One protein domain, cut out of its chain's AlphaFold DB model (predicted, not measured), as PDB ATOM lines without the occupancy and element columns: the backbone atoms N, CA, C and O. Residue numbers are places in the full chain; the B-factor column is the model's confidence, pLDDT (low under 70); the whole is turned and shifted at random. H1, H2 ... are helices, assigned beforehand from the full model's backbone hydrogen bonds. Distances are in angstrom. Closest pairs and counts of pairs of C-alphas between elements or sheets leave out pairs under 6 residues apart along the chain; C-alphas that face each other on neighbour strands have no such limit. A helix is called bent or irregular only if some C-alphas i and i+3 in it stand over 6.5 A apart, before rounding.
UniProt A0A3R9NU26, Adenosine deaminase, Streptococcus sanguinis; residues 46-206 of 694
ATOM      1  N   THR A  46     119.519 236.097 186.627       85.44
ATOM      2  CA  THR A  46     118.406 235.170 186.443       85.44
ATOM      3  C   THR A  46     118.624 234.231 185.250       85.44
ATOM      4  O   THR A  46     118.419 233.024 185.379       85.44
ATOM      5  N   SER A  47     119.126 234.722 184.113       86.56
ATOM      6  CA  SER A  47     119.409 233.871 182.947       86.56
ATOM      7  C   SER A  47     120.509 232.838 183.185       86.56
ATOM      8  O   SER A  47     120.413 231.703 182.722       86.56
ATOM      9  N   GLU A  48     121.549 233.208 183.926       89.56
ATOM     10  CA  GLU A  48     122.673 232.346 184.267       89.56
ATOM     11  C   GLU A  48     122.240 231.261 185.249       89.56
ATOM     12  O   GLU A  48     122.616 230.104 185.071       89.56
ATOM     13  N   LEU A  49     121.396 231.609 186.228       89.44
ATOM     14  CA  LEU A  49     120.799 230.639 187.145       89.44
ATOM     15  C   LEU A  49     119.962 229.601 186.381       89.44
ATOM     16  O   LEU A  49     120.121 228.403 186.610       89.44
ATOM     17  N   ASN A  50     119.105 230.051 185.455       89.06
ATOM     18  CA  ASN A  50     118.268 229.162 184.646       89.06
ATOM     19  C   ASN A  50     119.114 228.261 183.730       89.06
ATOM     20  O   ASN A  50     118.851 227.062 183.653       89.06
ATOM     21  N   TRP A  51     120.145 228.804 183.066       91.50
ATOM     22  CA  TRP A  51     121.035 228.012 182.209       91.50
ATOM     23  C   TRP A  51     121.817 226.971 182.998       91.50
ATOM     24  O   TRP A  51     121.925 225.823 182.568       91.50
ATOM     25  N   TYR A  52     122.378 227.357 184.143       90.94
ATOM     26  CA  TYR A  52     123.122 226.435 184.985       90.94
ATOM     27  C   TYR A  52     122.217 225.293 185.440       90.94
ATOM     28  O   TYR A  52     122.501 224.140 185.126       90.94
ATOM     29  N   ASP A  53     121.075 225.619 186.056       87.81
ATOM     30  CA  ASP A  53     120.117 224.629 186.546       87.81
ATOM     31  C   ASP A  53     119.611 223.702 185.423       87.81
ATOM     32  O   ASP A  53     119.409 222.517 185.672       87.81
ATOM     33  N   PHE A  54     119.424 224.214 184.199       89.56
ATOM     34  CA  PHE A  54     119.021 223.417 183.036       89.56
ATOM     35  C   PHE A  54     120.156 222.542 182.483       89.56
ATOM     36  O   PHE A  54     119.931 221.379 182.150       89.56
ATOM     37  N   SER A  55     121.357 223.097 182.319       91.19
ATOM     38  CA  SER A  55     122.467 222.442 181.615       91.19
ATOM     39  C   SER A  55     123.207 221.417 182.472       91.19
ATOM     40  O   SER A  55     123.901 220.569 181.918       91.19
ATOM     41  N   THR A  56     123.055 221.474 183.800       89.88
ATOM     42  CA  THR A  56     123.610 220.491 184.745       89.88
ATOM     43  C   THR A  56     122.568 219.494 185.267       89.88
ATOM     44  O   THR A  56     122.878 218.690 186.149       89.88
ATOM     45  N   ASP A  57     121.322 219.563 184.786       87.50
ATOM     46  CA  ASP A  57     120.293 218.573 185.110       87.50
ATOM     47  C   ASP A  57     120.625 217.248 184.416       87.50
ATOM     48  O   ASP A  57     120.825 217.197 183.202       87.50
ATOM     49  N   THR A  58     120.700 216.185 185.207       86.75
ATOM     50  CA  THR A  58     121.019 214.826 184.759       86.75
ATOM     51  C   THR A  58     119.772 213.961 184.643       86.75
ATOM     52  O   THR A  58     119.808 212.893 184.036       86.75
ATOM     53  N   CYS A  59     118.620 214.432 185.123       84.56
ATOM     54  CA  CYS A  59     117.352 213.808 184.789       84.56
ATOM     55  C   CYS A  59     117.025 214.065 183.312       84.56
ATOM     56  O   CYS A  59     117.052 215.214 182.865       84.56
ATOM     57  N   PHE A  60     116.647 213.011 182.579       82.75
ATOM     58  CA  PHE A  60     116.227 213.116 181.177       82.75
ATOM     59  C   PHE A  60     115.134 214.184 181.003       82.75
ATOM     60  O   PHE A  60     115.334 215.186 180.321       82.75
ATOM     61  N   GLU A  61     114.033 214.049 181.751       81.38
ATOM     62  CA  GLU A  61     112.985 215.068 181.867       81.38
ATOM     63  C   GLU A  61     112.586 215.325 183.325       81.38
ATOM     64  O   GLU A  61     111.486 214.994 183.782       81.38
ATOM     65  N   GLY A  62     113.484 215.963 184.077       79.06
ATOM     66  CA  GLY A  62     113.151 216.504 185.396       79.06
ATOM     67  C   GLY A  62     112.061 217.588 185.338       79.06
ATOM     68  O   GLY A  62     111.734 218.129 184.281       79.06
ATOM     69  N   GLN A  63     111.520 217.974 186.498       78.75
ATOM     70  CA  GLN A  63     110.463 218.997 186.593       78.75
ATOM     71  C   GLN A  63     110.846 220.325 185.910       78.75
ATOM     72  O   GLN A  63     110.013 220.941 185.251       78.75
ATOM     73  N   LYS A  64     112.110 220.756 186.039       77.62
ATOM     74  CA  LYS A  64     112.631 221.978 185.400       77.62
ATOM     75  C   LYS A  64     112.685 221.849 183.877       77.62
ATOM     76  O   LYS A  64     112.290 222.765 183.167       77.62
ATOM     77  N   SER A  65     113.119 220.688 183.391       80.75
ATOM     78  CA  SER A  65     113.168 220.356 181.964       80.75
ATOM     79  C   SER A  65     111.782 220.431 181.330       80.75
ATOM     80  O   SER A  65     111.617 221.083 180.305       80.75
ATOM     81  N   LYS A  66     110.766 219.852 181.985       83.06
ATOM     82  CA  LYS A  66     109.375 219.889 181.506       83.06
ATOM     83  C   LYS A  66     108.854 221.315 181.354       83.06
ATOM     84  O   LYS A  66     108.374 221.664 180.285       83.06
ATOM     85  N   LYS A  67     109.059 222.164 182.367       83.19
ATOM     86  CA  LYS A  67     108.695 223.588 182.290       83.19
ATOM     87  C   LYS A  67     109.393 224.308 181.134       83.19
ATOM     88  O   LYS A  67     108.751 225.033 180.384       83.19
ATOM     89  N   PHE A  68     110.695 224.084 180.957       85.00
ATOM     90  CA  PHE A  68     111.436 224.669 179.838       85.00
ATOM     91  C   PHE A  68     110.870 224.231 178.484       85.00
ATOM     92  O   PHE A  68     110.671 225.053 177.590       85.00
ATOM     93  N   PHE A  69     110.562 222.947 178.338       86.94
ATOM     94  CA  PHE A  69     109.981 222.422 177.113       86.94
ATOM     95  C   PHE A  69     108.550 222.931 176.875       86.94
ATOM     96  O   PHE A  69     108.210 223.249 175.738       86.94
ATOM     97  N   ASP A  70     107.744 223.140 177.917       85.25
ATOM     98  CA  ASP A  70     106.430 223.783 177.795       85.25
ATOM     99  C   ASP A  70     106.534 225.232 177.287       85.25
ATOM    100  O   ASP A  70     105.718 225.657 176.462       85.25
ATOM    101  N   ILE A  71     107.557 225.980 177.721       82.94
ATOM    102  CA  ILE A  71     107.868 227.317 177.189       82.94
ATOM    103  C   ILE A  71     108.240 227.216 175.703       82.94
ATOM    104  O   ILE A  71     107.676 227.929 174.872       82.94
ATOM    105  N   LEU A  72     109.159 226.315 175.338       82.81
ATOM    106  CA  LEU A  72     109.595 226.140 173.947       82.81
ATOM    107  C   LEU A  72     108.439 225.749 173.020       82.81
ATOM    108  O   LEU A  72     108.330 226.285 171.916       82.81
ATOM    109  N   LYS A  73     107.555 224.853 173.471       84.00
ATOM    110  CA  LYS A  73     106.412 224.354 172.698       84.00
ATOM    111  C   LYS A  73     105.464 225.469 172.266       84.00
ATOM    112  O   LYS A  73     104.903 225.403 171.176       84.00
ATOM    113  N   LYS A  74     105.299 226.499 173.099       76.50
ATOM    114  CA  LYS A  74     104.447 227.658 172.794       76.50
ATOM    115  C   LYS A  74     105.066 228.597 171.756       76.50
ATOM    116  O   LYS A  74     104.330 229.314 171.088       76.50
ATOM    117  N   ASN A  75     106.390 228.579 171.605       68.75
ATOM    118  CA  ASN A  75     107.129 229.608 170.876       68.75
ATOM    119  C   ASN A  75     107.799 229.116 169.583       68.75
ATOM    120  O   ASN A  75     108.231 229.935 168.773       68.75
ATOM    121  N   ILE A  76     107.917 227.800 169.368       74.19
ATOM    122  CA  ILE A  76     108.724 227.240 168.275       74.19
ATOM    123  C   ILE A  76     107.921 226.235 167.442       74.19
ATOM    124  O   ILE A  76     107.431 225.228 167.943       74.19
ATOM    125  N   ARG A  77     107.880 226.464 166.120       69.12
ATOM    126  CA  ARG A  77     107.217 225.587 165.135       69.12
ATOM    127  C   ARG A  77     107.803 224.167 165.054       69.12
ATOM    128  O   ARG A  77     107.057 223.233 164.790       69.12
ATOM    129  N   HIS A  78     109.108 223.992 165.288       79.25
ATOM    130  CA  HIS A  78     109.808 222.695 165.242       79.25
ATOM    131  C   HIS A  78     110.195 222.197 166.640       79.25
ATOM    132  O   HIS A  78     111.330 221.787 166.878       79.25
ATOM    133  N   TYR A  79     109.250 222.268 167.576       85.25
ATOM    134  CA  TYR A  79     109.469 221.981 168.992       85.25
ATOM    135  C   TYR A  79     110.166 220.636 169.273       85.25
ATOM    136  O   TYR A  79     111.119 220.625 170.044       85.25
ATOM    137  N   GLU A  80     109.759 219.532 168.638       84.62
ATOM    138  CA  GLU A  80     110.352 218.210 168.921       84.62
ATOM    139  C   GLU A  80     111.848 218.150 168.566       84.62
ATOM    140  O   GLU A  80     112.659 217.640 169.341       84.62
ATOM    141  N   ASN A  81     112.244 218.772 167.450       85.94
ATOM    142  CA  ASN A  81     113.649 218.856 167.046       85.94
ATOM    143  C   ASN A  81     114.459 219.715 168.029       85.94
ATOM    144  O   ASN A  81     115.583 219.366 168.388       85.94
ATOM    145  N   GLU A  82     113.883 220.829 168.488       88.62
ATOM    146  CA  GLU A  82     114.521 221.707 169.476       88.62
ATOM    147  C   GLU A  82     114.674 221.032 170.832       88.62
ATOM    148  O   GLU A  82     115.735 221.107 171.450       88.62
ATOM    149  N   LYS A  83     113.630 220.341 171.286       91.12
ATOM    150  CA  LYS A  83     113.634 219.568 172.524       91.12
ATOM    151  C   LYS A  83     114.776 218.556 172.511       91.12
ATOM    152  O   LYS A  83     115.605 218.554 173.422       91.12
ATOM    153  N   LEU A  84     114.861 217.749 171.453       91.94
ATOM    154  CA  LEU A  84     115.924 216.764 171.289       91.94
ATOM    155  C   LEU A  84     117.312 217.422 171.241       91.94
ATOM    156  O   LEU A  84     118.241 216.947 171.896       91.94
ATOM    157  N   ALA A  85     117.462 218.543 170.530       92.50
ATOM    158  CA  ALA A  85     118.716 219.293 170.485       92.50
ATOM    159  C   ALA A  85     119.149 219.785 171.878       92.50
ATOM    160  O   ALA A  85     120.303 219.609 172.268       92.50
ATOM    161  N   PHE A  86     118.226 220.341 172.664       93.25
ATOM    162  CA  PHE A  86     118.502 220.809 174.022       93.25
ATOM    163  C   PHE A  86     118.857 219.672 174.990       93.25
ATOM    164  O   PHE A  86     119.724 219.853 175.848       93.25
ATOM    165  N   LEU A  87     118.260 218.489 174.832       92.94
ATOM    166  CA  LEU A  87     118.653 217.300 175.592       92.94
ATOM    167  C   LEU A  87     120.060 216.811 175.202       92.94
ATOM    168  O   LEU A  87     120.875 216.518 176.080       92.94
ATOM    169  N   LYS A  88     120.394 216.801 173.903       94.69
ATOM    170  CA  LYS A  88     121.752 216.488 173.411       94.69
ATOM    171  C   LYS A  88     122.803 217.455 173.971       94.69
ATOM    172  O   LYS A  88     123.912 217.046 174.302       94.69
ATOM    173  N   VAL A  89     122.469 218.731 174.139       95.38
ATOM    174  CA  VAL A  89     123.399 219.749 174.662       95.38
ATOM    175  C   VAL A  89     123.869 219.447 176.091       95.38
ATOM    176  O   VAL A  89     125.018 219.745 176.424       95.38
ATOM    177  N   ARG A  90     123.045 218.799 176.923       92.19
ATOM    178  CA  ARG A  90     123.438 218.392 178.287       92.19
ATOM    179  C   ARG A  90     124.564 217.369 178.278       92.19
ATOM    180  O   ARG A  90     125.563 217.543 178.971       92.19
ATOM    181  N   ILE A  91     124.440 216.338 177.444       93.44
ATOM    182  CA  ILE A  91     125.489 215.320 177.317       93.44
ATOM    183  C   ILE A  91     126.743 215.901 176.649       93.44
ATOM    184  O   ILE A  91     127.856 215.551 177.035       93.44
ATOM    185  N   ILE A  92     126.579 216.845 175.711       95.69
ATOM    186  CA  ILE A  92     127.691 217.583 175.095       95.69
ATOM    187  C   ILE A  92     128.471 218.375 176.146       95.69
ATOM    188  O   ILE A  92     129.699 218.344 176.124       95.69
ATOM    189  N   LYS A  93     127.796 219.051 177.086       95.25
ATOM    190  CA  LYS A  93     128.457 219.824 178.151       95.25
ATOM    191  C   LYS A  93     129.445 218.966 178.934       95.25
ATOM    192  O   LYS A  93     130.602 219.351 179.089       95.25
ATOM    193  N   PHE A  94     129.004 217.800 179.401       92.81
ATOM    194  CA  PHE A  94     129.857 216.925 180.199       92.81
ATOM    195  C   PHE A  94     130.944 216.228 179.368       92.81
ATOM    196  O   PHE A  94     132.060 216.071 179.857       92.81
ATOM    197  N   TYR A  95     130.673 215.905 178.098       93.56
ATOM    198  CA  TYR A  95     131.710 215.446 177.165       93.56
ATOM    199  C   TYR A  95     132.814 216.498 176.982       93.56
ATOM    200  O   TYR A  95     133.996 216.206 177.153       93.56
ATOM    201  N   LEU A  96     132.438 217.751 176.709       94.88
ATOM    202  CA  LEU A  96     133.379 218.867 176.588       94.88
ATOM    203  C   LEU A  96     134.132 219.121 177.902       94.88
ATOM    204  O   LEU A  96     135.320 219.435 177.881       94.88
ATOM    205  N   PHE A  97     133.483 218.943 179.054       94.25
ATOM    206  CA  PHE A  97     134.155 219.009 180.352       94.25
ATOM    207  C   PHE A  97     135.225 217.922 180.507       94.25
ATOM    208  O   PHE A  97     136.322 218.221 180.972       94.25
ATOM    209  N   ALA A  98     134.976 216.696 180.044       91.06
ATOM    210  CA  ALA A  98     135.989 215.642 180.039       91.06
ATOM    211  C   ALA A  98     137.186 215.972 179.122       91.06
ATOM    212  O   ALA A  98     138.326 215.648 179.473       91.06
ATOM    213  N   GLN A  99     136.963 216.693 178.010       90.69
ATOM    214  CA  GLN A  99     138.043 217.146 177.115       90.69
ATOM    215  C   GLN A  99     139.030 218.090 177.797       90.69
ATOM    216  O   GLN A  99     140.204 218.139 177.432       90.69
ATOM    217  N   ILE A 100     138.602 218.809 178.835       90.75
ATOM    218  CA  ILE A 100     139.494 219.679 179.604       90.75
ATOM    219  C   ILE A 100     140.609 218.871 180.291       90.75
ATOM    220  O   ILE A 100     141.727 219.374 180.403       90.75
ATOM    221  N   PHE A 101     140.346 217.619 180.675       85.12
ATOM    222  CA  PHE A 101     141.272 216.754 181.415       85.12
ATOM    223  C   PHE A 101     141.898 215.635 180.572       85.12
ATOM    224  O   PHE A 101     142.385 214.662 181.147       85.12
ATOM    225  N   ASP A 102     141.895 215.753 179.242       74.94
ATOM    226  CA  ASP A 102     142.521 214.797 178.310       74.94
ATOM    227  C   ASP A 102     141.924 213.378 178.404       74.94
ATOM    228  O   ASP A 102     142.633 212.385 178.539       74.94
ATOM    229  N   HIS A 103     140.591 213.276 178.356       67.75
ATOM    230  CA  HIS A 103     139.833 212.011 178.355       67.75
ATOM    231  C   HIS A 103     139.986 211.121 179.599       67.75
ATOM    232  O   HIS A 103     139.610 209.950 179.544       67.75
ATOM    233  N   ARG A 104     140.467 211.644 180.736       68.06
ATOM    234  CA  ARG A 104     140.655 210.864 181.983       68.06
ATOM    235  C   ARG A 104     139.438 210.060 182.443       68.06
ATOM    236  O   ARG A 104     139.589 209.148 183.248       68.06
ATOM    237  N   PHE A 105     138.251 210.415 181.967       67.62
ATOM    238  CA  PHE A 105     136.990 209.898 182.462       67.62
ATOM    239  C   PHE A 105     136.133 209.230 181.369       67.62
ATOM    240  O   PHE A 105     134.986 208.890 181.626       67.62
ATOM    241  N   GLU A 106     136.648 209.040 180.152       70.12
ATOM    242  CA  GLU A 106     135.892 208.433 179.045       70.12
ATOM    243  C   GLU A 106     136.412 207.034 178.711       70.12
ATOM    244  O   GLU A 106     137.583 206.879 178.362       70.12
ATOM    245  N   ASP A 107     135.535 206.030 178.712       81.44
ATOM    246  CA  ASP A 107     135.841 204.715 178.142       81.44
ATOM    247  C   ASP A 107     135.373 204.585 176.673       81.44
ATOM    248  O   ASP A 107     134.732 205.472 176.088       81.44
ATOM    249  N   SER A 108     135.748 203.478 176.026       84.94
ATOM    250  CA  SER A 108     135.430 203.216 174.617       84.94
ATOM    251  C   SER A 108     133.936 202.969 174.370       84.94
ATOM    252  O   SER A 108     133.432 203.283 173.284       84.94
ATOM    253  N   GLU A 109     133.214 202.449 175.361       88.69
ATOM    254  CA  GLU A 109     131.778 202.193 175.292       88.69
ATOM    255  C   GLU A 109     130.990 203.503 175.387       88.69
ATOM    256  O   GLU A 109     130.119 203.753 174.547       88.69
ATOM    257  N   PHE A 110     131.372 204.391 176.305       89.94
ATOM    258  CA  PHE A 110     130.837 205.737 176.444       89.94
ATOM    259  C   PHE A 110     130.970 206.517 175.135       89.94
ATOM    260  O   PHE A 110     129.970 207.006 174.611       89.94
ATOM    261  N   LYS A 111     132.168 206.563 174.530       88.44
ATOM    262  CA  LYS A 111     132.387 207.252 173.240       88.44
ATOM    263  C   LYS A 111     131.479 206.713 172.131       88.44
ATOM    264  O   LYS A 111     130.974 207.482 171.309       88.44
ATOM    265  N   LYS A 112     131.252 205.396 172.095       92.19
ATOM    266  CA  LYS A 112     130.369 204.746 171.115       92.19
ATOM    267  C   LYS A 112     128.901 205.105 171.351       92.19
ATOM    268  O   LYS A 112     128.203 205.432 170.392       92.19
ATOM    269  N   LEU A 113     128.433 205.039 172.595       94.50
ATOM    270  CA  LEU A 113     127.060 205.391 172.970       94.50
ATOM    271  C   LEU A 113     126.784 206.884 172.763       94.50
ATOM    272  O   LEU A 113     125.750 207.233 172.206       94.50
ATOM    273  N   PHE A 114     127.735 207.750 173.113       94.56
ATOM    274  CA  PHE A 114     127.645 209.196 172.938       94.56
ATOM    275  C   PHE A 114     127.490 209.579 171.462       94.56
ATOM    276  O   PHE A 114     126.561 210.300 171.107       94.56
ATOM    277  N   LYS A 115     128.323 209.021 170.570       94.00
ATOM    278  CA  LYS A 115     128.190 209.246 169.119       94.00
ATOM    279  C   LYS A 115     126.830 208.795 168.583       94.00
ATOM    280  O   LYS A 115     126.221 209.527 167.807       94.00
ATOM    281  N   LYS A 116     126.328 207.635 169.029       95.75
ATOM    282  CA  LYS A 116     124.979 207.167 168.668       95.75
ATOM    283  C   LYS A 116     123.891 208.117 169.166       95.75
ATOM    284  O   LYS A 116     122.959 208.395 168.424       95.75
ATOM    285  N   ALA A 117     124.022 208.631 170.388       95.31
ATOM    286  CA  ALA A 117     123.054 209.557 170.966       95.31
ATOM    287  C   ALA A 117     123.001 210.871 170.173       95.31
ATOM    288  O   ALA A 117     121.921 211.362 169.858       95.31
ATOM    289  N   LEU A 118     124.153 211.404 169.760       94.81
ATOM    290  CA  LEU A 118     124.213 212.604 168.921       94.81
ATOM    291  C   LEU A 118     123.577 212.410 167.537       94.81
ATOM    292  O   LEU A 118     122.957 213.343 167.026       94.81
ATOM    293  N   GLN A 119     123.704 211.214 166.959       94.06
ATOM    294  CA  GLN A 119     123.138 210.840 165.656       94.06
ATOM    295  C   GLN A 119     121.655 210.440 165.712       94.06
ATOM    296  O   GLN A 119     121.053 210.239 164.665       94.06
ATOM    297  N   SER A 120     121.071 210.278 166.904       93.19
ATOM    298  CA  SER A 120     119.665 209.893 167.044       93.19
ATOM    299  C   SER A 120     118.750 211.061 166.706       93.19
ATOM    300  O   SER A 120     118.854 212.100 167.351       93.19
ATOM    301  N   ASP A 121     117.823 210.876 165.773       93.25
ATOM    302  CA  ASP A 121     116.755 211.846 165.477       93.25
ATOM    303  C   ASP A 121     115.409 211.443 166.103       93.25
ATOM    304  O   ASP A 121     114.439 212.193 166.048       93.25
ATOM    305  N   ASP A 122     115.371 210.270 166.736       92.75
ATOM    306  CA  ASP A 122     114.221 209.735 167.458       92.75
ATOM    307  C   ASP A 122     114.380 209.973 168.968       92.75
ATOM    308  O   ASP A 122     115.445 209.701 169.541       92.75
ATOM    309  N   LEU A 123     113.337 210.520 169.600       91.06
ATOM    310  CA  LEU A 123     113.367 210.918 171.009       91.06
ATOM    311  C   LEU A 123     113.396 209.703 171.945       91.06
ATOM    312  O   LEU A 123     114.174 209.709 172.899       91.06
ATOM    313  N   ASP A 124     112.619 208.659 171.651       92.94
ATOM    314  CA  ASP A 124     112.526 207.454 172.484       92.94
ATOM    315  C   ASP A 124     113.838 206.656 172.435       92.94
ATOM    316  O   ASP A 124     114.371 206.200 173.454       92.94
ATOM    317  N   TYR A 125     114.431 206.534 171.246       95.31
ATOM    318  CA  TYR A 125     115.744 205.926 171.081       95.31
ATOM    319  C   TYR A 125     116.842 206.756 171.751       95.31
ATOM    320  O   TYR A 125     117.750 206.194 172.377       95.31
ATOM    321  N   PHE A 126     116.755 208.087 171.674       95.38
ATOM    322  CA  PHE A 126     117.666 208.966 172.398       95.38
ATOM    323  C   PHE A 126     117.521 208.801 173.917       95.38
ATOM    324  O   PHE A 126     118.545 208.714 174.590       95.38
ATOM    325  N   GLU A 127     116.305 208.680 174.459       95.06
ATOM    326  CA  GLU A 127     116.067 208.403 175.883       95.06
ATOM    327  C   GLU A 127     116.721 207.088 176.319       95.06
ATOM    328  O   GLU A 127     117.436 207.032 177.322       95.06
ATOM    329  N   PHE A 128     116.552 206.026 175.528       95.75
ATOM    330  CA  PHE A 128     117.204 204.746 175.786       95.75
ATOM    331  C   PHE A 128     118.735 204.870 175.830       95.75
ATOM    332  O   PHE A 128     119.382 204.300 176.714       95.75
ATOM    333  N   LEU A 129     119.333 205.613 174.895       96.00
ATOM    334  CA  LEU A 129     120.776 205.864 174.874       96.00
ATOM    335  C   LEU A 129     121.219 206.759 176.037       96.00
ATOM    336  O   LEU A 129     122.248 206.485 176.652       96.00
ATOM    337  N   TYR A 130     120.436 207.784 176.367       94.31
ATOM    338  CA  TYR A 130     120.674 208.682 177.488       94.31
ATOM    339  C   TYR A 130     120.721 207.906 178.804       94.31
ATOM    340  O   TYR A 130     121.679 208.043 179.557       94.31
ATOM    341  N   ASN A 131     119.758 207.013 179.042       94.56
ATOM    342  CA  ASN A 131     119.713 206.181 180.245       94.56
ATOM    343  C   ASN A 131     120.952 205.282 180.393       94.56
ATOM    344  O   ASN A 131     121.395 205.028 181.511       94.56
ATOM    345  N   LYS A 132     121.559 204.848 179.279       94.50
ATOM    346  CA  LYS A 132     122.838 204.115 179.295       94.50
ATOM    347  C   LYS A 132     124.047 205.009 179.560       94.50
ATOM    348  O   LYS A 132     125.009 204.550 180.161       94.50
ATOM    349  N   LEU A 133     124.010 206.261 179.106       93.12
ATOM    350  CA  LEU A 133     125.061 207.253 179.355       93.12
ATOM    351  C   LEU A 133     124.987 207.835 180.774       93.12
ATOM    352  O   LEU A 133     126.007 208.272 181.306       93.12
ATOM    353  N   ASN A 134     123.798 207.839 181.386       92.62
ATOM    354  CA  ASN A 134     123.518 208.552 182.629       92.62
ATOM    355  C   ASN A 134     124.459 208.203 183.796       92.62
ATOM    356  O   ASN A 134     124.923 209.136 184.445       92.62
ATOM    357  N   PRO A 135     124.826 206.931 184.058       92.25
ATOM    358  CA  PRO A 135     125.767 206.610 185.132       92.25
ATOM    359  C   PRO A 135     127.107 207.344 184.993       92.25
ATOM    360  O   PRO A 135     127.629 207.872 185.972       92.25
ATOM    361  N   GLN A 136     127.634 207.441 183.769       90.25
ATOM    362  CA  GLN A 136     128.884 208.153 183.505       90.25
ATOM    363  C   GLN A 136     128.705 209.675 183.593       90.25
ATOM    364  O   GLN A 136     129.591 210.384 184.065       90.25
ATOM    365  N   ILE A 137     127.546 210.184 183.168       91.00
ATOM    366  CA  ILE A 137     127.200 211.604 183.275       91.00
ATOM    367  C   ILE A 137     127.105 212.043 184.744       91.00
ATOM    368  O   ILE A 137     127.602 213.116 185.082       91.00
ATOM    369  N   GLU A 138     126.518 211.231 185.626       92.06
ATOM    370  CA  GLU A 138     126.468 211.525 187.067       92.06
ATOM    371  C   GLU A 138     127.876 211.600 187.668       92.06
ATOM    372  O   GLU A 138     128.184 212.542 188.395       92.06
ATOM    373  N   ILE A 139     128.777 210.693 187.271       91.19
ATOM    374  CA  ILE A 139     130.194 210.772 187.657       91.19
ATOM    375  C   ILE A 139     130.794 212.104 187.185       91.19
ATOM    376  O   ILE A 139     131.417 212.820 187.969       91.19
ATOM    377  N   PHE A 140     130.588 212.491 185.921       91.25
ATOM    378  CA  PHE A 140     131.080 213.774 185.401       91.25
ATOM    379  C   PHE A 140     130.533 214.975 186.166       91.25
ATOM    380  O   PHE A 140     131.264 215.945 186.375       91.25
ATOM    381  N   LYS A 141     129.278 214.915 186.605       92.06
ATOM    382  CA  LYS A 141     128.658 215.957 187.419       92.06
ATOM    383  C   LYS A 141     129.285 216.063 188.806       92.06
ATOM    384  O   LYS A 141     129.566 217.178 189.234       92.06
ATOM    385  N   GLU A 142     129.580 214.953 189.474       93.00
ATOM    386  CA  GLU A 142     130.302 214.983 190.754       93.00
ATOM    387  C   GLU A 142     131.686 215.636 190.602       93.00
ATOM    388  O   GLU A 142     132.079 216.485 191.408       93.00
ATOM    389  N   TYR A 143     132.416 215.303 189.531       92.69
ATOM    390  CA  TYR A 143     133.693 215.954 189.220       92.69
ATOM    391  C   TYR A 143     133.529 217.436 188.884       92.69
ATOM    392  O   TYR A 143     134.342 218.243 189.332       92.69
ATOM    393  N   TRP A 144     132.492 217.806 188.131       93.31
ATOM    394  CA  TRP A 144     132.152 219.198 187.839       93.31
ATOM    395  C   TRP A 144     131.927 219.993 189.128       93.31
ATOM    396  O   TRP A 144     132.538 221.042 189.327       93.31
ATOM    397  N   GLU A 145     131.106 219.477 190.042       93.12
ATOM    398  CA  GLU A 145     130.826 220.121 191.327       93.12
ATOM    399  C   GLU A 145     132.081 220.238 192.198       93.12
ATOM    400  O   GLU A 145     132.301 221.275 192.831       93.12
ATOM    401  N   LYS A 146     132.939 219.212 192.200       93.75
ATOM    402  CA  LYS A 146     134.207 219.223 192.936       93.75
ATOM    403  C   LYS A 146     135.192 220.244 192.369       93.75
ATOM    404  O   LYS A 146     135.742 221.035 193.136       93.75
ATOM    405  N   GLU A 147     135.394 220.240 191.055       93.19
ATOM    406  CA  GLU A 147     136.321 221.133 190.351       93.19
ATOM    407  C   GLU A 147     135.982 222.603 190.617       93.19
ATOM    408  O   GLU A 147     136.851 223.422 190.916       93.19
ATOM    409  N   PHE A 148     134.693 222.924 190.574       93.75
ATOM    410  CA  PHE A 148     134.196 224.285 190.710       93.75
ATOM    411  C   PHE A 148     133.754 224.663 192.130       93.75
ATOM    412  O   PHE A 148     133.226 225.756 192.351       93.75
ATOM    413  N   SER A 149     134.010 223.798 193.114       93.94
ATOM    414  CA  SER A 149     133.574 223.984 194.504       93.94
ATOM    415  C   SER A 149     134.092 225.272 195.154       93.94
ATOM    416  O   SER A 149     133.427 225.835 196.025       93.94
ATOM    417  N   HIS A 150     135.230 225.793 194.693       91.88
ATOM    418  CA  HIS A 150     135.800 227.058 195.153       91.88
ATOM    419  C   HIS A 150     134.884 228.267 194.884       91.88
ATOM    420  O   HIS A 150     134.930 229.244 195.630       91.88
ATOM    421  N   PHE A 151     133.983 228.197 193.895       92.50
ATOM    422  CA  PHE A 151     132.992 229.245 193.636       92.50
ATOM    423  C   PHE A 151     131.735 229.153 194.515       92.50
ATOM    424  O   PHE A 151     130.936 230.086 194.499       92.50
ATOM    425  N   ASN A 152     131.544 228.095 195.315       89.56
ATOM    426  CA  ASN A 152     130.283 227.833 196.033       89.56
ATOM    427  C   ASN A 152     129.836 228.951 196.989       89.56
ATOM    428  O   ASN A 152     128.645 229.076 197.276       89.56
ATOM    429  N   HIS A 153     130.768 229.767 197.479       86.12
ATOM    430  CA  HIS A 153     130.465 230.897 198.360       86.12
ATOM    431  C   HIS A 153     130.064 232.177 197.608       86.12
ATOM    432  O   HIS A 153     129.565 233.121 198.232       86.12
ATOM    433  N   SER A 154     130.264 232.218 196.287       89.25
ATOM    434  CA  SER A 154     129.949 233.374 195.454       89.25
ATOM    435  C   SER A 154     128.458 233.442 195.120       89.25
ATOM    436  O   SER A 154     127.883 232.459 194.649       89.25
ATOM    437  N   PRO A 155     127.828 234.618 195.265       88.62
ATOM    438  CA  PRO A 155     126.509 234.892 194.697       88.62
ATOM    439  C   PRO A 155     126.455 234.772 193.163       88.62
ATOM    440  O   PRO A 155     125.369 234.640 192.611       88.62
ATOM    441  N   ARG A 156     127.611 234.812 192.482       89.25
ATOM    442  CA  ARG A 156     127.766 234.677 191.023       89.25
ATOM    443  C   ARG A 156     128.172 233.277 190.571       89.25
ATOM    444  O   ARG A 156     128.636 233.141 189.439       89.25
ATOM    445  N   LYS A 157     128.118 232.255 191.433       91.31
ATOM    446  CA  LYS A 157     128.774 230.963 191.157       91.31
ATOM    447  C   LYS A 157     128.411 230.402 189.778       91.31
ATOM    448  O   LYS A 157     129.299 230.016 189.037       91.31
ATOM    449  N   GLU A 158     127.141 230.443 189.385       91.00
ATOM    450  CA  GLU A 158     126.657 229.873 188.127       91.00
ATOM    451  C   GLU A 158     127.297 230.560 186.917       91.00
ATOM    452  O   GLU A 158     127.731 229.896 185.976       91.00
ATOM    453  N   PHE A 159     127.427 231.886 186.981       90.50
ATOM    454  CA  PHE A 159     128.122 232.682 185.977       90.50
ATOM    455  C   PHE A 159     129.626 232.373 185.935       90.50
ATOM    456  O   PHE A 159     130.175 232.151 184.854       90.50
ATOM    457  N   LEU A 160     130.293 232.348 187.095       93.31
ATOM    458  CA  LEU A 160     131.742 232.134 187.194       93.31
ATOM    459  C   LEU A 160     132.145 230.741 186.703       93.31
ATOM    460  O   LEU A 160     133.110 230.606 185.953       93.31
ATOM    461  N   ILE A 161     131.363 229.723 187.063       94.62
ATOM    462  CA  ILE A 161     131.577 228.340 186.640       94.62
ATOM    463  C   ILE A 161     131.497 228.229 185.120       94.62
ATOM    464  O   ILE A 161     132.427 227.734 184.484       94.62
ATOM    465  N   GLU A 162     130.407 228.720 184.530       94.50
ATOM    466  CA  GLU A 162     130.190 228.654 183.085       94.50
ATOM    467  C   GLU A 162     131.294 229.408 182.323       94.50
ATOM    468  O   GLU A 162     131.851 228.918 181.339       94.50
ATOM    469  N   ARG A 163     131.700 230.577 182.830       93.12
ATOM    470  CA  ARG A 163     132.788 231.374 182.253       93.12
ATOM    471  C   ARG A 163     134.143 230.670 182.359       93.12
ATOM    472  O   ARG A 163     134.895 230.676 181.384       93.12
ATOM    473  N   SER A 164     134.447 230.052 183.499       94.88
ATOM    474  CA  SER A 164     135.684 229.293 183.713       94.88
ATOM    475  C   SER A 164     135.741 228.043 182.835       94.88
ATOM    476  O   SER A 164     136.790 227.748 182.259       94.88
ATOM    477  N   PHE A 165     134.622 227.333 182.696       95.94
ATOM    478  CA  PHE A 165     134.478 226.196 181.791       95.94
ATOM    479  C   PHE A 165     134.791 226.601 180.345       95.94
ATOM    480  O   PHE A 165     135.684 226.032 179.712       95.94
ATOM    481  N   LEU A 166     134.145 227.663 179.854       95.81
ATOM    482  CA  LEU A 166     134.381 228.177 178.509       95.81
ATOM    483  C   LEU A 166     135.806 228.727 178.329       95.81
ATOM    484  O   LEU A 166     136.405 228.494 177.282       95.81
ATOM    485  N   LYS A 167     136.392 229.425 179.320       95.38
ATOM    486  CA  LYS A 167     137.790 229.914 179.253       95.38
ATOM    487  C   LYS A 167     138.758 228.768 178.998       95.38
ATOM    488  O   LYS A 167     139.621 228.898 178.132       95.38
ATOM    489  N   ARG A 168     138.603 227.651 179.711       95.62
ATOM    490  CA  ARG A 168     139.474 226.475 179.571       95.62
ATOM    491  C   ARG A 168     139.340 225.839 178.193       95.62
ATOM    492  O   ARG A 168     140.359 225.616 177.551       95.62
ATOM    493  N   LEU A 169     138.118 225.655 177.692       96.44
ATOM    494  CA  LEU A 169     137.892 225.160 176.329       96.44
ATOM    495  C   LEU A 169     138.498 226.083 175.267       96.44
ATOM    496  O   LEU A 169     139.208 225.613 174.382       96.44
ATOM    497  N   PHE A 170     138.295 227.398 175.384       96.88
ATOM    498  CA  PHE A 170     138.917 228.360 174.471       96.88
ATOM    499  C   PHE A 170     140.446 228.358 174.570       96.88
ATOM    500  O   PHE A 170     141.108 228.542 173.557       96.88
ATOM    501  N   SER A 171     141.016 228.121 175.753       96.06
ATOM    502  CA  SER A 171     142.472 228.023 175.920       96.06
ATOM    503  C   SER A 171     143.028 226.797 175.188       96.06
ATOM    504  O   SER A 171     144.008 226.924 174.461       96.06
ATOM    505  N   LYS A 172     142.364 225.635 175.295       95.19
ATOM    506  CA  LYS A 172     142.732 224.425 174.534       95.19
ATOM    507  C   LYS A 172     142.559 224.629 173.028       95.19
ATOM    508  O   LYS A 172     143.433 224.245 172.258       95.19
ATOM    509  N   TYR A 173     141.487 225.303 172.601       94.88
ATOM    510  CA  TYR A 173     141.301 225.696 171.199       94.88
ATOM    511  C   TYR A 173     142.470 226.546 170.678       94.88
ATOM    512  O   TYR A 173     143.037 226.225 169.636       94.88
ATOM    513  N   LEU A 174     142.866 227.590 171.415       95.94
ATOM    514  CA  LEU A 174     143.967 228.483 171.033       95.94
ATOM    515  C   LEU A 174     145.329 227.774 170.990       95.94
ATOM    516  O   LEU A 174     146.210 228.199 170.248       95.94
ATOM    517  N   ARG A 175     145.494 226.690 171.754       95.25
ATOM    518  CA  ARG A 175     146.681 225.819 171.738       95.25
ATOM    519  C   ARG A 175     146.593 224.680 170.715       95.25
ATOM    520  O   ARG A 175     147.503 223.864 170.647       95.25
ATOM    521  N   CYS A 176     145.516 224.622 169.927       95.00
ATOM    522  CA  CYS A 176     145.236 223.548 168.971       95.00
ATOM    523  C   CYS A 176     145.158 222.146 169.613       95.00
ATOM    524  O   CYS A 176     145.524 221.151 168.995       95.00
ATOM    525  N   GLU A 177     144.665 222.064 170.851       94.19
ATOM    526  CA  GLU A 177     144.531 220.819 171.630       94.19
ATOM    527  C   GLU A 177     143.136 220.170 171.507       94.19
ATOM    528  O   GLU A 177     142.894 219.117 172.092       94.19
ATOM    529  N   LEU A 178     142.199 220.797 170.787       93.75
ATOM    530  CA  LEU A 178     140.855 220.261 170.535       93.75
ATOM    531  C   LEU A 178     140.769 219.664 169.127       93.75
ATOM    532  O   LEU A 178     141.252 220.272 168.173       93.75
ATOM    533  N   SER A 179     140.117 218.507 168.987       93.56
ATOM    534  CA  SER A 179     139.860 217.904 167.674       93.56
ATOM    535  C   SER A 179     138.758 218.646 166.908       93.56
ATOM    536  O   SER A 179     137.928 219.334 167.506       93.56
ATOM    537  N   ASP A 180     138.671 218.442 165.589       95.62
ATOM    538  CA  ASP A 180     137.577 218.992 164.770       95.62
ATOM    539  C   ASP A 180     136.191 218.600 165.305       95.62
ATOM    540  O   ASP A 180     135.240 219.385 165.257       95.62
ATOM    541  N   PHE A 181     136.077 217.391 165.862       94.00
ATOM    542  CA  PHE A 181     134.845 216.920 166.483       94.00
ATOM    543  C   PHE A 181     134.525 217.691 167.771       94.00
ATOM    544  O   PHE A 181     133.382 218.103 167.962       94.00
ATOM    545  N   ASP A 182     135.519 217.958 168.621       94.50
ATOM    546  CA  ASP A 182     135.330 218.759 169.839       94.50
ATOM    547  C   ASP A 182     134.922 220.195 169.503       94.50
ATOM    548  O   ASP A 182     134.037 220.758 170.144       94.50
ATOM    549  N   LEU A 183     135.519 220.779 168.458       95.81
ATOM    550  CA  LEU A 183     135.176 222.119 167.979       95.81
ATOM    551  C   LEU A 183     133.756 222.188 167.420       95.81
ATOM    552  O   LEU A 183     133.032 223.148 167.694       95.81
ATOM    553  N   TYR A 184     133.328 221.159 166.689       96.12
ATOM    554  CA  TYR A 184     131.950 221.034 166.227       96.12
ATOM    555  C   TYR A 184     130.961 221.004 167.403       96.12
ATOM    556  O   TYR A 184     129.969 221.739 167.407       96.12
ATOM    557  N   LEU A 185     131.255 220.218 168.442       96.62
ATOM    558  CA  LEU A 185     130.414 220.135 169.638       96.62
ATOM    559  C   LEU A 185     130.433 221.418 170.471       96.62
ATOM    560  O   LEU A 185     129.388 221.829 170.976       96.62
ATOM    561  N   LEU A 186     131.585 222.083 170.584       96.81
ATOM    562  CA  LEU A 186     131.693 223.393 171.221       96.81
ATOM    563  C   LEU A 186     130.824 224.428 170.496       96.81
ATOM    564  O   LEU A 186     130.133 225.207 171.150       96.81
ATOM    565  N   ASN A 187     130.796 224.413 169.163       95.94
ATOM    566  CA  ASN A 187     129.925 225.296 168.392       95.94
ATOM    567  C   ASN A 187     128.439 225.018 168.689       95.94
ATOM    568  O   ASN A 187     127.702 225.943 169.029       95.94
ATOM    569  N   ILE A 188     128.012 223.747 168.684       95.75
ATOM    570  CA  ILE A 188     126.642 223.365 169.078       95.75
ATOM    571  C   ILE A 188     126.311 223.869 170.487       95.75
ATOM    572  O   ILE A 188     125.237 224.429 170.707       95.75
ATOM    573  N   TYR A 189     127.234 223.700 171.435       97.06
ATOM    574  CA  TYR A 189     127.049 224.154 172.808       97.06
ATOM    575  C   TYR A 189     126.836 225.671 172.891       97.06
ATOM    576  O   TYR A 189     125.892 226.129 173.535       97.06
ATOM    577  N   LEU A 190     127.668 226.455 172.200       96.00
ATOM    578  CA  LEU A 190     127.561 227.916 172.161       96.00
ATOM    579  C   LEU A 190     126.265 228.382 171.484       96.00
ATOM    580  O   LEU A 190     125.625 229.318 171.968       96.00
ATOM    581  N   LEU A 191     125.849 227.721 170.401       94.38
ATOM    582  CA  LEU A 191     124.577 227.994 169.730       94.38
ATOM    583  C   LEU A 191     123.390 227.738 170.663       94.38
ATOM    584  O   LEU A 191     122.510 228.590 170.785       94.38
ATOM    585  N   ALA A 192     123.385 226.604 171.363       93.44
ATOM    586  CA  ALA A 192     122.329 226.258 172.305       93.44
ATOM    587  C   ALA A 192     122.292 227.196 173.516       93.44
ATOM    588  O   ALA A 192     121.213 227.636 173.904       93.44
ATOM    589  N   LEU A 193     123.453 227.554 174.075       93.62
ATOM    590  CA  LEU A 193     123.575 228.548 175.145       93.62
ATOM    591  C   LEU A 193     122.974 229.895 174.723       93.62
ATOM    592  O   LEU A 193     122.184 230.478 175.466       93.62
ATOM    593  N   ASN A 194     123.325 230.387 173.532       90.31
ATOM    594  CA  ASN A 194     122.801 231.651 173.018       90.31
ATOM    595  C   ASN A 194     121.291 231.577 172.782       90.31
ATOM    596  O   ASN A 194     120.561 232.461 173.224       90.31
ATOM    597  N   LYS A 195     120.811 230.496 172.160       89.19
ATOM    598  CA  LYS A 195     119.382 230.283 171.918       89.19
ATOM    599  C   LYS A 195     118.583 230.196 173.215       89.19
ATOM    600  O   LYS A 195     117.524 230.803 173.315       89.19
ATOM    601  N   PHE A 196     119.107 229.489 174.214       89.25
ATOM    602  CA  PHE A 196     118.508 229.415 175.542       89.25
ATOM    603  C   PHE A 196     118.404 230.803 176.170       89.25
ATOM    604  O   PHE A 196     117.345 231.201 176.637       89.25
ATOM    605  N   LYS A 197     119.501 231.562 176.153       86.69
ATOM    606  CA  LYS A 197     119.551 232.912 176.715       86.69
ATOM    607  C   LYS A 197     118.572 233.873 176.038       86.69
ATOM    608  O   LYS A 197     117.914 234.630 176.741       86.69
ATOM    609  N   MET A 198     118.422 233.796 174.715       84.38
ATOM    610  CA  MET A 198     117.477 234.631 173.959       84.38
ATOM    611  C   MET A 198     116.013 234.445 174.376       84.38
ATOM    612  O   MET A 198     115.223 235.356 174.174       84.38
ATOM    613  N   ILE A 199     115.650 233.321 174.999       83.69
ATOM    614  CA  ILE A 199     114.295 233.109 175.533       83.69
ATOM    615  C   ILE A 199     114.014 234.049 176.714       83.69
ATOM    616  O   ILE A 199     112.885 234.484 176.898       83.69
ATOM    617  N   PHE A 200     115.041 234.392 177.496       82.94
ATOM    618  CA  PHE A 200     114.922 235.220 178.699       82.94
ATOM    619  C   PHE A 200     115.233 236.701 178.459       82.94
ATOM    620  O   PHE A 200     115.168 237.494 179.401       82.94
ATOM    621  N   TYR A 201     115.627 237.079 177.240       84.38
ATOM    622  CA  TYR A 201     116.070 238.433 176.914       84.38
ATOM    623  C   TYR A 201     115.086 239.136 175.994       84.38
ATOM    624  O   TYR A 201     114.604 238.571 175.015       84.38
ATOM    625  N   GLN A 202     114.906 240.432 176.233       82.12
ATOM    626  CA  GLN A 202     114.361 241.319 175.218       82.12
ATOM    627  C   GLN A 202     115.510 241.728 174.285       82.12
ATOM    628  O   GLN A 202     116.358 242.559 174.637       82.12
ATOM    629  N   ASP A 203     115.578 241.097 173.113       75.88
ATOM    630  CA  ASP A 203     116.530 241.443 172.051       75.88
ATOM    631  C   ASP A 203     116.098 242.725 171.286       75.88
ATOM    632  O   ASP A 203     115.266 243.500 171.759       75.88
ATOM    633  N   ASN A 204     116.721 242.998 170.134       71.38
ATOM    634  CA  ASN A 204     116.383 244.144 169.278       71.38
ATOM    635  C   ASN A 204     115.410 243.789 168.127       71.38
ATOM    636  O   ASN A 204     115.096 244.660 167.314       71.38
ATOM    637  N   GLU A 205     114.984 242.529 168.010       67.00
ATOM    638  CA  GLU A 205     114.151 242.004 166.925       67.00
ATOM    639  C   GLU A 205     112.706 241.782 167.388       67.00
ATOM    640  O   GLU A 205     112.401 240.925 168.212       67.00
ATOM    641  N   GLY A 206     111.771 242.534 166.812       62.19
ATOM    642  CA  GLY A 206     110.399 242.594 167.315       62.19
ATOM    643  C   GLY A 206     110.271 243.654 168.410       62.19
ATOM    644  O   GLY A 206     111.077 243.735 169.329       62.19
TER     645      GLY A 206
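AT A GLANCE: This is residues 46 to 206 of the 694 residues of the protein "Adenosine deaminase" of Streptococcus sanguinis (UniProt A0A3R9NU26). A rounded body of crossed helices is built round one long helix, H3, through its middle; H7 crosses H3, H1, H2, H6 and arm H5b pack on it, and H4 and arm H5a make a hairpin along one side. The printed part has 161 residues with seven named helices, H1 to H7 in order, and no named strand: all helix. It is compact, with a radius of gyration of the C-alphas of 15.7 A and spans of 42 by 38 by 28 A.

IN THESE COORDINATES: Find C-alpha 46 at (118.406, 235.170, 186.443); from there H1 runs to residue 55. Next come H2, residues 63 to 75, and H3, residues 79 to 100, 31.9 A long with a kink of 27 degrees near residue 91. H4 holds residues 108 to 119. H5, residues 123 to 147, was assigned as one helix by its hydrogen bonds but is bent, C-alphas 132 and 135 being 7.0 A apart; its arms are H5a, residues 123 to 132, and H5b, residues 135 to 147. H6, residues 157 to 174, spans 25.3 A; H7, residues 180 to 199, spans 29.3 A and ends at (114.295, 233.109, 175.533).

HOW THE PARTS SIT: Start at H3, the hub, touching six other helices. H7 touches it at a steep tilt of 52 degrees, opposite ways; their closest C-alphas, Val 89 and Tyr 189, are 6.0 A apart. H3, H4 and H5a form an up-and-down bundle, each running against the one before. Every O i to N i+4 pair is within hydrogen-bond range in H1, H4, H5a, H5b and H6, against 8 of 9 in H2, 16 of 18 in H3 and 15 of 16 in H7.

THE WHOLE: The printed part has no cut and no long link. Look for pLDDT under 70 at residues 75, 77, 103 to 105 and 205 to 206.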